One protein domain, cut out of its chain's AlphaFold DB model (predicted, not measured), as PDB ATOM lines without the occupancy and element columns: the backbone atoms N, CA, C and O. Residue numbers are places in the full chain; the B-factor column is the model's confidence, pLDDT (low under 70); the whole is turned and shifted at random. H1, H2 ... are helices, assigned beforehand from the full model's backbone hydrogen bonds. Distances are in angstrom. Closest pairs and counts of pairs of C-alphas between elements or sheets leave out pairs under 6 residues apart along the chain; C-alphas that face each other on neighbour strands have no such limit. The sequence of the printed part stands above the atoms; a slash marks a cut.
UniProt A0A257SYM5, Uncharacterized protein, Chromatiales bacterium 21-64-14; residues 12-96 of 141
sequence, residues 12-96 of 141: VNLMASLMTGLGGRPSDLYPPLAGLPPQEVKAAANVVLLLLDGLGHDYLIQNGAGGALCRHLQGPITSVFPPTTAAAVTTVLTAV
ATOM      1  N   VAL A  12      48.925  11.512 -20.233       97.00
ATOM      2  CA  VAL A  12      50.246  11.297 -19.619       97.00
ATOM      3  C   VAL A  12      50.139  11.036 -18.111       97.00
ATOM      4  O   VAL A  12      50.872  10.207 -17.577       97.00
ATOM      5  N   ASN A  13      49.176  11.666 -17.431       97.94
ATOM      6  CA  ASN A  13      48.930  11.460 -16.005       97.94
ATOM      7  C   ASN A  13      48.304  10.084 -15.745       97.94
ATOM      8  O   ASN A  13      48.664   9.423 -14.771       97.94
ATOM      9  N   LEU A  14      47.435   9.605 -16.648       97.62
ATOM     10  CA  LEU A  14      46.950   8.220 -16.621       97.62
ATOM     11  C   LEU A  14      48.130   7.240 -16.659       97.62
ATOM     12  O   LEU A  14      48.206   6.332 -15.832       97.62
ATOM     13  N   MET A  15      49.083   7.455 -17.569       97.38
ATOM     14  CA  MET A  15      50.273   6.608 -17.648       97.38
ATOM     15  C   MET A  15      51.154   6.710 -16.397       97.38
ATOM     16  O   MET A  15      51.675   5.690 -15.950       97.38
ATOM     17  N   ALA A  16      51.272   7.890 -15.781       97.31
ATOM     18  CA  ALA A  16      51.986   8.062 -14.513       97.31
ATOM     19  C   ALA A  16      51.334   7.271 -13.360       97.31
ATOM     20  O   ALA A  16      52.047   6.633 -12.575       97.31
ATOM     21  N   SER A  17      49.996   7.244 -13.287       97.69
ATOM     22  CA  SER A  17      49.256   6.412 -12.328       97.69
ATOM     23  C   SER A  17      49.489   4.925 -12.549       97.69
ATOM     24  O   SER A  17      49.803   4.209 -11.597       97.69
ATOM     25  N   LEU A  18      49.372   4.467 -13.800       97.19
ATOM     26  CA  LEU A  18      49.559   3.062 -14.158       97.19
ATOM     27  C   LEU A  18      50.987   2.597 -13.867       97.19
ATOM     28  O   LEU A  18      51.176   1.586 -13.197       97.19
ATOM     29  N   MET A  19      51.989   3.359 -14.309       95.94
ATOM     30  CA  MET A  19      53.400   3.038 -14.092       95.94
ATOM     31  C   MET A  19      53.721   2.926 -12.598       95.94
ATOM     32  O   MET A  19      54.317   1.939 -12.176       95.94
ATOM     33  N   THR A  20      53.283   3.897 -11.793       96.56
ATOM     34  CA  THR A  20      53.536   3.903 -10.344       96.56
ATOM     35  C   THR A  20      52.792   2.766  -9.637       96.56
ATOM     36  O   THR A  20      53.362   2.069  -8.800       96.56
ATOM     37  N   GLY A  21      51.517   2.553  -9.971       97.25
ATOM     38  CA  GLY A  21      50.680   1.536  -9.336       97.25
ATOM     39  C   GLY A  21      51.118   0.103  -9.634       97.25
ATOM     40  O   GLY A  21      51.022  -0.759  -8.764       97.25
ATOM     41  N   LEU A  22      51.678  -0.136 -10.823       96.50
ATOM     42  CA  LEU A  22      52.243  -1.426 -11.233       96.50
ATOM     43  C   LEU A  22      53.668  -1.674 -10.696       96.50
ATOM     44  O   LEU A  22      54.295  -2.668 -11.055       96.50
ATOM     45  N   GLY A  23      54.191  -0.794  -9.833       95.12
ATOM     46  CA  GLY A  23      55.512  -0.945  -9.211       95.12
ATOM     47  C   GLY A  23      56.682  -0.419 -10.048       95.12
ATOM     48  O   GLY A  23      57.836  -0.661  -9.700       95.12
ATOM     49  N   GLY A  24      56.405   0.306 -11.134       92.69
ATOM     50  CA  GLY A  24      57.414   1.056 -11.873       92.69
ATOM     51  C   GLY A  24      57.941   2.252 -11.078       92.69
ATOM     52  O   GLY A  24      57.359   2.681 -10.077       92.69
ATOM     53  N   ARG A  25      59.061   2.820 -11.537       90.12
ATOM     54  CA  ARG A  25      59.604   4.051 -10.952       90.12
ATOM     55  C   ARG A  25      58.602   5.197 -11.174       90.12
ATOM     56  O   ARG A  25      58.205   5.390 -12.320       90.12
ATOM     57  N   PRO A  26      58.220   5.965 -10.137       86.31
ATOM     58  CA  PRO A  26      57.358   7.131 -10.302       86.31
ATOM     59  C   PRO A  26      57.918   8.119 -11.328       86.31
ATOM     60  O   PRO A  26      59.133   8.279 -11.448       86.31
ATOM     61  N   SER A  27      57.027   8.780 -12.067       85.50
ATOM     62  CA  SER A  27      57.427   9.836 -12.996       85.50
ATOM     63  C   SER A  27      57.883  11.062 -12.212       85.50
ATOM     64  O   SER A  27      57.123  11.600 -11.412       85.50
ATOM     65  N   ASP A  28      59.096  11.533 -12.494       90.06
ATOM     66  CA  ASP A  28      59.598  12.811 -11.973       90.06
ATOM     67  C   ASP A  28      59.040  14.010 -12.780       90.06
ATOM     68  O   ASP A  28      59.229  15.164 -12.402       90.06
ATOM     69  N   LEU A  29      58.365  13.747 -13.910       93.69
ATOM     70  CA  LEU A  29      57.910  14.764 -14.868       93.69
ATOM     71  C   LEU A  29      56.417  15.076 -14.778       93.69
ATOM     72  O   LEU A  29      56.012  16.192 -15.094       93.69
ATOM     73  N   TYR A  30      55.601  14.091 -14.405       96.50
ATOM     74  CA  TYR A  30      54.145  14.198 -14.455       96.50
ATOM     75  C   TYR A  30      53.519  13.630 -13.190       96.50
ATOM     76  O   TYR A  30      53.837  12.493 -12.825       96.50
ATOM     77  N   PRO A  31      52.596  14.362 -12.544       97.25
ATOM     78  CA  PRO A  31      51.847  13.808 -11.431       97.25
ATOM     79  C   PRO A  31      50.914  12.681 -11.914       97.25
ATOM     80  O   PRO A  31      50.520  12.662 -13.089       97.25
ATOM     81  N   PRO A  32      50.524  11.749 -11.026       97.88
ATOM     82  CA  PRO A  32      49.466  10.782 -11.304       97.88
ATOM     83  C   PRO A  32      48.139  11.455 -11.685       97.88
ATOM     84  O   PRO A  32      47.882  12.605 -11.329       97.88
ATOM     85  N   LEU A  33      47.276  10.723 -12.390       97.94
ATOM     86  CA  LEU A  33      45.925  11.161 -12.725       97.94
ATOM     87  C   LEU A  33      45.107  11.388 -11.450       97.94
ATOM     88  O   LEU A  33      44.969  10.480 -10.631       97.94
ATOM     89  N   ALA A  34      44.497  12.566 -11.327       96.69
ATOM     90  CA  ALA A  34      43.692  12.925 -10.162       96.69
ATOM     91  C   ALA A  34      42.511  11.959  -9.939       96.69
ATOM     92  O   ALA A  34      42.176  11.641  -8.803       96.69
ATOM     93  N   GLY A  35      41.911  11.463 -11.027       95.69
ATOM     94  CA  GLY A  35      40.792  10.514 -10.998       95.69
ATOM     95  C   GLY A  35      41.179   9.032 -10.936       95.69
ATOM     96  O   GLY A  35      40.286   8.196 -10.973       95.69
ATOM     97  N   LEU A  36      42.473   8.690 -10.889       97.06
ATOM     98  CA  LEU A  36      42.937   7.306 -10.738       97.06
ATOM     99  C   LEU A  36      44.247   7.288  -9.936       97.06
ATOM    100  O   LEU A  36      45.331   7.304 -10.530       97.06
ATOM    101  N   PRO A  37      44.194   7.278  -8.596       96.25
ATOM    102  CA  PRO A  37      45.396   7.258  -7.775       96.25
ATOM    103  C   PRO A  37      46.175   5.937  -7.961       96.25
ATOM    104  O   PRO A  37      45.568   4.872  -8.100       96.25
ATOM    105  N   PRO A  38      47.524   5.947  -7.906       97.69
ATOM    106  CA  PRO A  38      48.337   4.738  -8.087       97.69
ATOM    107  C   PRO A  38      47.982   3.578  -7.145       97.69
ATOM    108  O   PRO A  38      48.178   2.412  -7.482       97.69
ATOM    109  N   GLN A  39      47.472   3.881  -5.951       97.75
ATOM    110  CA  GLN A  39      47.072   2.894  -4.948       97.75
ATOM    111  C   GLN A  39      45.895   2.038  -5.423       97.75
ATOM    112  O   GLN A  39      45.850   0.852  -5.108       97.75
ATOM    113  N   GLU A  40      44.975   2.617  -6.196       97.31
ATOM    114  CA  GLU A  40      43.846   1.888  -6.775       97.31
ATOM    115  C   GLU A  40      44.331   0.877  -7.816       97.31
ATOM    116  O   GLU A  40      43.955  -0.293  -7.775       97.31
ATOM    117  N   VAL A  41      45.267   1.294  -8.674       97.81
ATOM    118  CA  VAL A  41      45.927   0.407  -9.642       97.81
ATOM    119  C   VAL A  41      46.679  -0.717  -8.923       97.81
ATOM    120  O   VAL A  41      46.565  -1.875  -9.310       97.81
ATOM    121  N   LYS A  42      47.407  -0.398  -7.846       97.94
ATOM    122  CA  LYS A  42      48.159  -1.378  -7.046       97.94
ATOM    123  C   LYS A  42      47.256  -2.413  -6.365       97.94
ATOM    124  O   LYS A  42      47.683  -3.543  -6.142       97.94
ATOM    125  N   ALA A  43      46.038  -2.025  -5.988       98.19
ATOM    126  CA  ALA A  43      45.075  -2.913  -5.343       98.19
ATOM    127  C   ALA A  43      44.403  -3.886  -6.331       98.19
ATOM    128  O   ALA A  43      43.824  -4.887  -5.906       98.19
ATOM    129  N   ALA A  44      44.469  -3.610  -7.636       97.50
ATOM    130  CA  ALA A  44      43.872  -4.456  -8.656       97.50
ATOM    131  C   ALA A  44      44.694  -5.735  -8.878       97.50
ATOM    132  O   ALA A  44      45.904  -5.695  -9.081       97.50
ATOM    133  N   ALA A  45      44.017  -6.886  -8.910       97.06
ATOM    134  CA  ALA A  45      44.659  -8.162  -9.237       97.06
ATOM    135  C   ALA A  45      45.095  -8.240 -10.710       97.06
ATOM    136  O   ALA A  45      46.095  -8.873 -11.030       97.06
ATOM    137  N   ASN A  46      44.334  -7.603 -11.606       96.88
ATOM    138  CA  ASN A  46      44.614  -7.543 -13.036       96.88
ATOM    139  C   ASN A  46      44.311  -6.134 -13.545       96.88
ATOM    140  O   ASN A  46      43.271  -5.567 -13.207       96.88
ATOM    141  N   VAL A  47      45.188  -5.604 -14.395       96.50
ATOM    142  CA  VAL A  47      45.033  -4.281 -15.010       96.50
ATOM    143  C   VAL A  47      45.015  -4.446 -16.523       96.50
ATOM    144  O   VAL A  47      45.938  -5.012 -17.105       96.50
ATOM    145  N   VAL A  48      43.959  -3.942 -17.159       96.06
ATOM    146  CA  VAL A  48      43.796  -3.945 -18.616       96.06
ATOM    147  C   VAL A  48      43.579  -2.510 -19.076       96.06
ATOM    148  O   VAL A  48      42.629  -1.859 -18.649       96.06
ATOM    149  N   LEU A  49      44.449  -2.025 -19.965       95.19
ATOM    150  CA  LEU A  49      44.295  -0.731 -20.624       95.19
ATOM    151  C   LEU A  49      43.726  -0.942 -22.032       95.19
ATOM    152  O   LEU A  49      44.398  -1.502 -22.895       95.19
ATOM    153  N   LEU A  50      42.498  -0.474 -22.265       94.25
ATOM    154  CA  LEU A  50      41.870  -0.462 -23.586       94.25
ATOM    155  C   LEU A  50      41.920   0.953 -24.173       94.25
ATOM    156  O   LEU A  50      41.235   1.849 -23.685       94.25
ATOM    157  N   LEU A  51      42.708   1.142 -25.232       91.31
ATOM    158  CA  LEU A  51      42.786   2.406 -25.965       91.31
ATOM    159  C   LEU A  51      41.917   2.335 -27.226       91.31
ATOM    160  O   LEU A  51      42.179   1.530 -28.117       91.31
ATOM    161  N   LEU A  52      40.895   3.186 -27.299       91.88
ATOM    162  CA  LEU A  52      39.977   3.276 -28.435       91.88
ATOM    163  C   LEU A  52      40.306   4.527 -29.257       91.88
ATOM    164  O   LEU A  52      40.115   5.646 -28.781       91.88
ATOM    165  N   ASP A  53      40.816   4.344 -30.477       88.31
ATOM    166  CA  ASP A  53      41.169   5.470 -31.347       88.31
ATOM    167  C   ASP A  53      39.910   6.234 -31.791       88.31
ATOM    168  O   ASP A  53      38.893   5.640 -32.152       88.31
ATOM    169  N   GLY A  54      39.971   7.564 -31.741       87.12
ATOM    170  CA  GLY A  54      38.880   8.448 -32.153       87.12
ATOM    171  C   GLY A  54      37.650   8.504 -31.234       87.12
ATOM    172  O   GLY A  54      36.714   9.236 -31.556       87.12
ATOM    173  N   LEU A  55      37.616   7.799 -30.094       91.38
ATOM    174  CA  LEU A  55      36.479   7.867 -29.165       91.38
ATOM    175  C   LEU A  55      36.597   9.064 -28.205       91.38
ATOM    176  O   LEU A  55      37.250   8.992 -27.166       91.38
ATOM    177  N   GLY A  56      35.933  10.170 -28.544       92.25
ATOM    178  CA  GLY A  56      35.868  11.369 -27.701       92.25
ATOM    179  C   GLY A  56      34.805  11.305 -26.597       92.25
ATOM    180  O   GLY A  56      33.756  10.680 -26.764       92.25
ATOM    181  N   HIS A  57      35.045  12.027 -25.497       94.44
ATOM    182  CA  HIS A  57      34.110  12.141 -24.368       94.44
ATOM    183  C   HIS A  57      32.720  12.634 -24.799       94.44
ATOM    184  O   HIS A  57      31.720  11.985 -24.507       94.44
ATOM    185  N   ASP A  58      32.647  13.738 -25.543       93.81
ATOM    186  CA  ASP A  58      31.359  14.342 -25.911       93.81
ATOM    187  C   ASP A  58      30.539  13.429 -26.827       93.81
ATOM    188  O   ASP A  58      29.320  13.335 -26.684       93.81
ATOM    189  N   TYR A  59      31.209  12.688 -27.717       94.19
ATOM    190  CA  TYR A  59      30.561  11.666 -28.535       94.19
ATOM    191  C   TYR A  59      29.976  10.546 -27.668       94.19
ATOM    192  O   TYR A  59      28.831  10.145 -27.887       94.19
ATOM    193  N   LEU A  60      30.739  10.066 -26.680       94.81
ATOM    194  CA  LEU A  60      30.306   9.020 -25.756       94.81
ATOM    195  C   LEU A  60      29.094   9.470 -24.926       94.81
ATOM    196  O   LEU A  60      28.126   8.720 -24.825       94.81
ATOM    197  N   ILE A  61      29.097  10.695 -24.396       95.12
ATOM    198  CA  ILE A  61      27.954  11.246 -23.650       95.12
ATOM    199  C   ILE A  61      26.705  11.360 -24.533       95.12
ATOM    200  O   ILE A  61      25.612  11.011 -24.094       95.12
ATOM    201  N   GLN A  62      26.855  11.816 -25.779       95.00
ATOM    202  CA  GLN A  62      25.725  12.034 -26.687       95.00
ATOM    203  C   GLN A  62      25.132  10.734 -27.244       95.00
ATOM    204  O   GLN A  62      23.920  10.648 -27.424       95.00
ATOM    205  N   ASN A  63      25.966   9.729 -27.526       94.50
ATOM    206  CA  ASN A  63      25.558   8.546 -28.297       94.50
ATOM    207  C   ASN A  63      25.668   7.225 -27.519       94.50
ATOM    208  O   ASN A  63      25.182   6.198 -27.983       94.50
ATOM    209  N   GLY A  64      26.313   7.215 -26.351       91.25
ATOM    210  CA  GLY A  64      26.610   6.002 -25.580       91.25
ATOM    211  C   GLY A  64      25.643   5.706 -24.432       91.25
ATOM    212  O   GLY A  64      25.917   4.811 -23.628       91.25
ATOM    213  N   ALA A  65      24.545   6.458 -24.303       90.50
ATOM    214  CA  ALA A  65      23.584   6.302 -23.212       90.50
ATOM    215  C   ALA A  65      23.104   4.842 -23.081       90.50
ATOM    216  O   ALA A  65      22.744   4.193 -24.059       90.50
ATOM    217  N   GLY A  66      23.134   4.301 -21.859       89.69
ATOM    218  CA  GLY A  66      22.780   2.899 -21.602       89.69
ATOM    219  C   GLY A  66      23.837   1.865 -22.026       89.69
ATOM    220  O   GLY A  66      23.633   0.671 -21.807       89.69
ATOM    221  N   GLY A  67      24.984   2.282 -22.571       93.88
ATOM    222  CA  GLY A  67      26.137   1.422 -22.845       93.88
ATOM    223  C   GLY A  67      27.004   1.152 -21.608       93.88
ATOM    224  O   GLY A  67      26.945   1.876 -20.612       93.88
ATOM    225  N   ALA A  68      27.843   0.113 -21.670       94.19
ATOM    226  CA  ALA A  68      28.762  -0.226 -20.576       94.19
ATOM    227  C   ALA A  68      29.783   0.892 -20.303       94.19
ATOM    228  O   ALA A  68      30.002   1.243 -19.148       94.19
ATOM    229  N   LEU A  69      30.341   1.502 -21.355       92.44
ATOM    230  CA  LEU A  69      31.317   2.589 -21.223       92.44
ATOM    231  C   LEU A  69      30.736   3.804 -20.483       92.44
ATOM    232  O   LEU A  69      31.373   4.304 -19.566       92.44
ATOM    233  N   CYS A  70      29.509   4.232 -20.808       93.69
ATOM    234  CA  CYS A  70      28.861   5.342 -20.101       93.69
ATOM    235  C   CYS A  70      28.525   5.009 -18.646       93.69
ATOM    236  O   CYS A  70      28.677   5.867 -17.785       93.69
ATOM    237  N   ARG A  71      28.088   3.775 -18.348       94.12
ATOM    238  CA  ARG A  71      27.766   3.366 -16.967       94.12
ATOM    239  C   ARG A  71      28.972   3.373 -16.030       94.12
ATOM    240  O   ARG A  71      28.791   3.568 -14.836       94.12
ATOM    241  N   HIS A  72      30.166   3.123 -16.560       93.19
ATOM    242  CA  HIS A  72      31.405   3.056 -15.782       93.19
ATOM    243  C   HIS A  72      32.315   4.280 -15.984       93.19
ATOM    244  O   HIS A  72      33.445   4.284 -15.496       93.19
ATOM    245  N   LEU A  73      31.841   5.317 -16.685       94.31
ATOM    246  CA  LEU A  73      32.604   6.538 -16.926       94.31
ATOM    247  C   LEU A  73      32.854   7.282 -15.608       94.31
ATOM    248  O   LEU A  73      31.911   7.707 -14.950       94.31
ATOM    249  N   GLN A  74      34.125   7.468 -15.247       93.75
ATOM    250  CA  GLN A  74      34.517   8.253 -14.068       93.75
ATOM    251  C   GLN A  74      34.642   9.749 -14.379       93.75
ATOM    252  O   GLN A  74      34.332  10.596 -13.549       93.75
ATOM    253  N   GLY A  75      35.081  10.084 -15.592       92.88
ATOM    254  CA  GLY A  75      35.237  11.461 -16.034       92.88
ATOM    255  C   GLY A  75      36.062  11.565 -17.317       92.88
ATOM    256  O   GLY A  75      36.657  10.573 -17.753       92.88
ATOM    257  N   PRO A  76      36.089  12.748 -17.948       95.31
ATOM    258  CA  PRO A  76      36.955  13.014 -19.085       95.31
ATOM    259  C   PRO A  76      38.418  13.148 -18.654       95.31
ATOM    260  O   PRO A  76      38.720  13.664 -17.581       95.31
ATOM    261  N   ILE A  77      39.323  12.781 -19.556       96.31
ATOM    262  CA  ILE A  77      40.724  13.207 -19.520       96.31
ATOM    263  C   ILE A  77      41.078  13.866 -20.849       96.31
ATOM    264  O   ILE A  77      40.472  13.584 -21.886       96.31
ATOM    265  N   THR A  78      42.070  14.744 -20.832       96.81
ATOM    266  CA  THR A  78      42.598  15.364 -22.047       96.81
ATOM    267  C   THR A  78      43.583  14.434 -22.760       96.81
ATOM    268  O   THR A  78      44.306  13.652 -22.139       96.81
ATOM    269  N   SER A  79      43.622  14.508 -24.091       95.19
ATOM    270  CA  SER A  79      44.691  13.875 -24.873       95.19
ATOM    271  C   SER A  79      45.973  14.718 -24.815       95.19
ATOM    272  O   SER A  79      46.010  15.791 -24.213       95.19
ATOM    273  N   VAL A  80      47.027  14.247 -25.471       94.94
ATOM    274  CA  VAL A  80      48.254  15.021 -25.676       94.94
ATOM    275  C   VAL A  80      48.082  16.073 -26.767       94.94
ATOM    276  O   VAL A  80      47.149  16.019 -27.571       94.94
ATOM    277  N   PHE A  81      49.013  17.024 -26.829       93.25
ATOM    278  CA  PHE A  81      49.122  17.944 -27.956       93.25
ATOM    279  C   PHE A  81      50.432  17.729 -28.728       93.25
ATOM    280  O   PHE A  81      51.501  17.748 -28.113       93.25
ATOM    281  N   PRO A  82      50.371  17.593 -30.065       91.75
ATOM    282  CA  PRO A  82      49.155  17.559 -30.890       91.75
ATOM    283  C   PRO A  82      48.344  16.256 -30.696       91.75
ATOM    284  O   PRO A  82      48.948  15.204 -30.480       91.75
ATOM    285  N   PRO A  83      46.995  16.289 -30.795       89.94
ATOM    286  CA  PRO A  83      46.131  15.136 -30.522       89.94
ATOM    287  C   PRO A  83      46.089  14.173 -31.717       89.94
ATOM    288  O   PRO A  83      45.058  13.985 -32.357       89.94
ATOM    289  N   THR A  84      47.239  13.596 -32.060       90.19
ATOM    290  CA  THR A  84      47.374  12.608 -33.138       90.19
ATOM    291  C   THR A  84      47.532  11.205 -32.560       90.19
ATOM    292  O   THR A  84      48.137  11.045 -31.499       90.19
ATOM    293  N   THR A  85      47.064  10.176 -33.277       88.81
ATOM    294  CA  THR A  85      47.240   8.767 -32.877       88.81
ATOM    295  C   THR A  85      48.709   8.447 -32.586       88.81
ATOM    296  O   THR A  85      49.018   7.845 -31.566       88.81
ATOM    297  N   ALA A  86      49.634   8.906 -33.439       87.75
ATOM    298  CA  ALA A  86      51.065   8.663 -33.267       87.75
ATOM    299  C   ALA A  86      51.616   9.269 -31.968       87.75
ATOM    300  O   ALA A  86      52.327   8.586 -31.233       87.75
ATOM    301  N   ALA A  87      51.263  10.521 -31.661       90.81
ATOM    302  CA  ALA A  87      51.687  11.173 -30.426       90.81
ATOM    303  C   ALA A  87      51.083  10.482 -29.192       90.81
ATOM    304  O   ALA A  87      51.815  10.130 -28.272       90.81
ATOM    305  N   ALA A  88      49.774  10.216 -29.200       93.06
ATOM    306  CA  ALA A  88      49.075   9.594 -28.078       93.06
ATOM    307  C   ALA A  88      49.564   8.165 -27.793       93.06
ATOM    308  O   ALA A  88      49.857   7.834 -26.648       93.06
ATOM    309  N   VAL A  89      49.711   7.327 -28.825       92.81
ATOM    310  CA  VAL A  89      50.228   5.958 -28.671       92.81
ATOM    311  C   VAL A  89      51.674   5.976 -28.189       92.81
ATOM    312  O   VAL A  89      52.020   5.198 -27.305       92.81
ATOM    313  N   THR A  90      52.512   6.881 -28.706       90.69
ATOM    314  CA  THR A  90      53.891   7.003 -28.211       90.69
ATOM    315  C   THR A  90      53.896   7.384 -26.734       90.69
ATOM    316  O   THR A  90      54.578   6.726 -25.960       90.69
ATOM    317  N   THR A  91      53.058   8.336 -26.310       94.56
ATOM    318  CA  THR A  91      52.878   8.664 -24.888       94.56
ATOM    319  C   THR A  91      52.437   7.458 -24.059       94.56
ATOM    320  O   THR A  91      52.962   7.256 -22.967       94.56
ATOM    321  N   VAL A  92      51.521   6.622 -24.559       94.00
ATOM    322  CA  VAL A  92      51.110   5.390 -23.864       94.00
ATOM    323  C   VAL A  92      52.270   4.400 -23.730       94.00
ATOM    324  O   VAL A  92      52.412   3.758 -22.694       94.00
ATOM    325  N   LEU A  93      53.131   4.291 -24.741       90.88
ATOM    326  CA  LEU A  93      54.264   3.364 -24.728       90.88
ATOM    327  C   LEU A  93      55.455   3.866 -23.900       90.88
ATOM    328  O   LEU A  93      56.189   3.055 -23.343       90.88
ATOM    329  N   THR A  94      55.668   5.182 -23.826       91.12
ATOM    330  CA  THR A  94      56.840   5.780 -23.165       91.12
ATOM    331  C   THR A  94      56.521   6.446 -21.830       91.12
ATOM    332  O   THR A  94      57.444   6.884 -21.148       91.12
ATOM    333  N   ALA A  95      55.240   6.568 -21.471       93.06
ATOM    334  CA  ALA A  95      54.746   7.269 -20.283       93.06
ATOM    335  C   ALA A  95      55.224   8.734 -20.144       93.06
ATOM    336  O   ALA A  95      55.246   9.288 -19.046       93.06
ATOM    337  N   VAL A  96      55.587   9.383 -21.255       94.44
ATOM    338  CA  VAL A  96      56.004  10.796 -21.304       94.44
ATOM    339  C   VAL A  96      55.305  11.521 -22.446       94.44
ATOM    340  O   VAL A  96      54.872  10.876 -23.395       94.44
TER     341      VAL A  96
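AT A GLANCE: This is residues 12 to 96 of the 141 residues of an uncharacterized protein of Chromatiales bacterium 21-64-14 (UniProt A0A257SYM5). Two unequal lobes of short helices are joined by two long links without named elements, residues 44 to 56 and 72 to 84. The larger lobe is a line of three helices, H1 between H5 at one end and H2 at the other, with residues 22 to 37 looping out from H1 before they return to H2; the small lobe holds H3 and H4, and residues 63 to 68 stick out from it. The printed part has 85 residues with five named helices, H1 to H5 in order along the chain, and no named strand; the class is all helix, though under half of the residues, 37 of 85, are in named elements. The whole is compact, with a radius of gyration of the C-alphas of 13.6 A and spans of 38 by 31 by 19 A.

IN THESE COORDINATES: H1, residues 12 to 21, begins with C-alpha 12 at (50.246, 11.297, -19.619) and is 14.2 A long from first to last C-alpha. H5, residues 85 to 94, also has 10 residues; it is 14.0 A long and ends with C-alpha 94 at (56.840, 5.780, -23.165). H2, residues 38 to 43, measures 8.8 A. H3, residues 57 to 63, measures 10.1 A and begins with C-alpha 57 at (34.110, 12.141, -24.368). H4, residues 68 to 71, measures 5.2 A.

HOW THE PARTS SIT: H1 touches H2, the closest C-alphas being those of Gly 21 and Pro 38, 4.2 A apart. These two helices run the same way at a steep tilt of 43 degrees. H1 and H5 touch only at their ends, where the closest C-alphas, those of Met 15 and Val 92, are 6.4 A apart. They run the same way at a shallow tilt of 26 degrees. H2 and H5 are apart. H3 and H4 only just touch, with 3 pairs of C-alphas within 8 A, and only at the corner by their link; the closest C-alphas are those of Leu 60 and Cys 70, 6.9 A apart. H3 is apart from H1, H2 and H5, and so is H4. In H1, H2, H3 and H5 every O i to N i+4 pair is within hydrogen-bond range; H4 is too short for such a pair, and its one O i to N i+3 pair is within range.

THE WHOLE: The two C-alphas farthest apart are those of Asp 28 and Gly 66, at 39.3 A, while those of Val 12 and Val 96, the first and last printed residues, are 6.0 A apart. The printed part has no cut. The links from H1 to H2, H2 to H3 and H4 to H5 are long, and the link from H3 to H4 is tight. Residues 63 to 68, of which 63 belongs to H3 and 68 to H4, stand free. The mean pLDDT of the printed part is 94.1, and no printed residue is under 70.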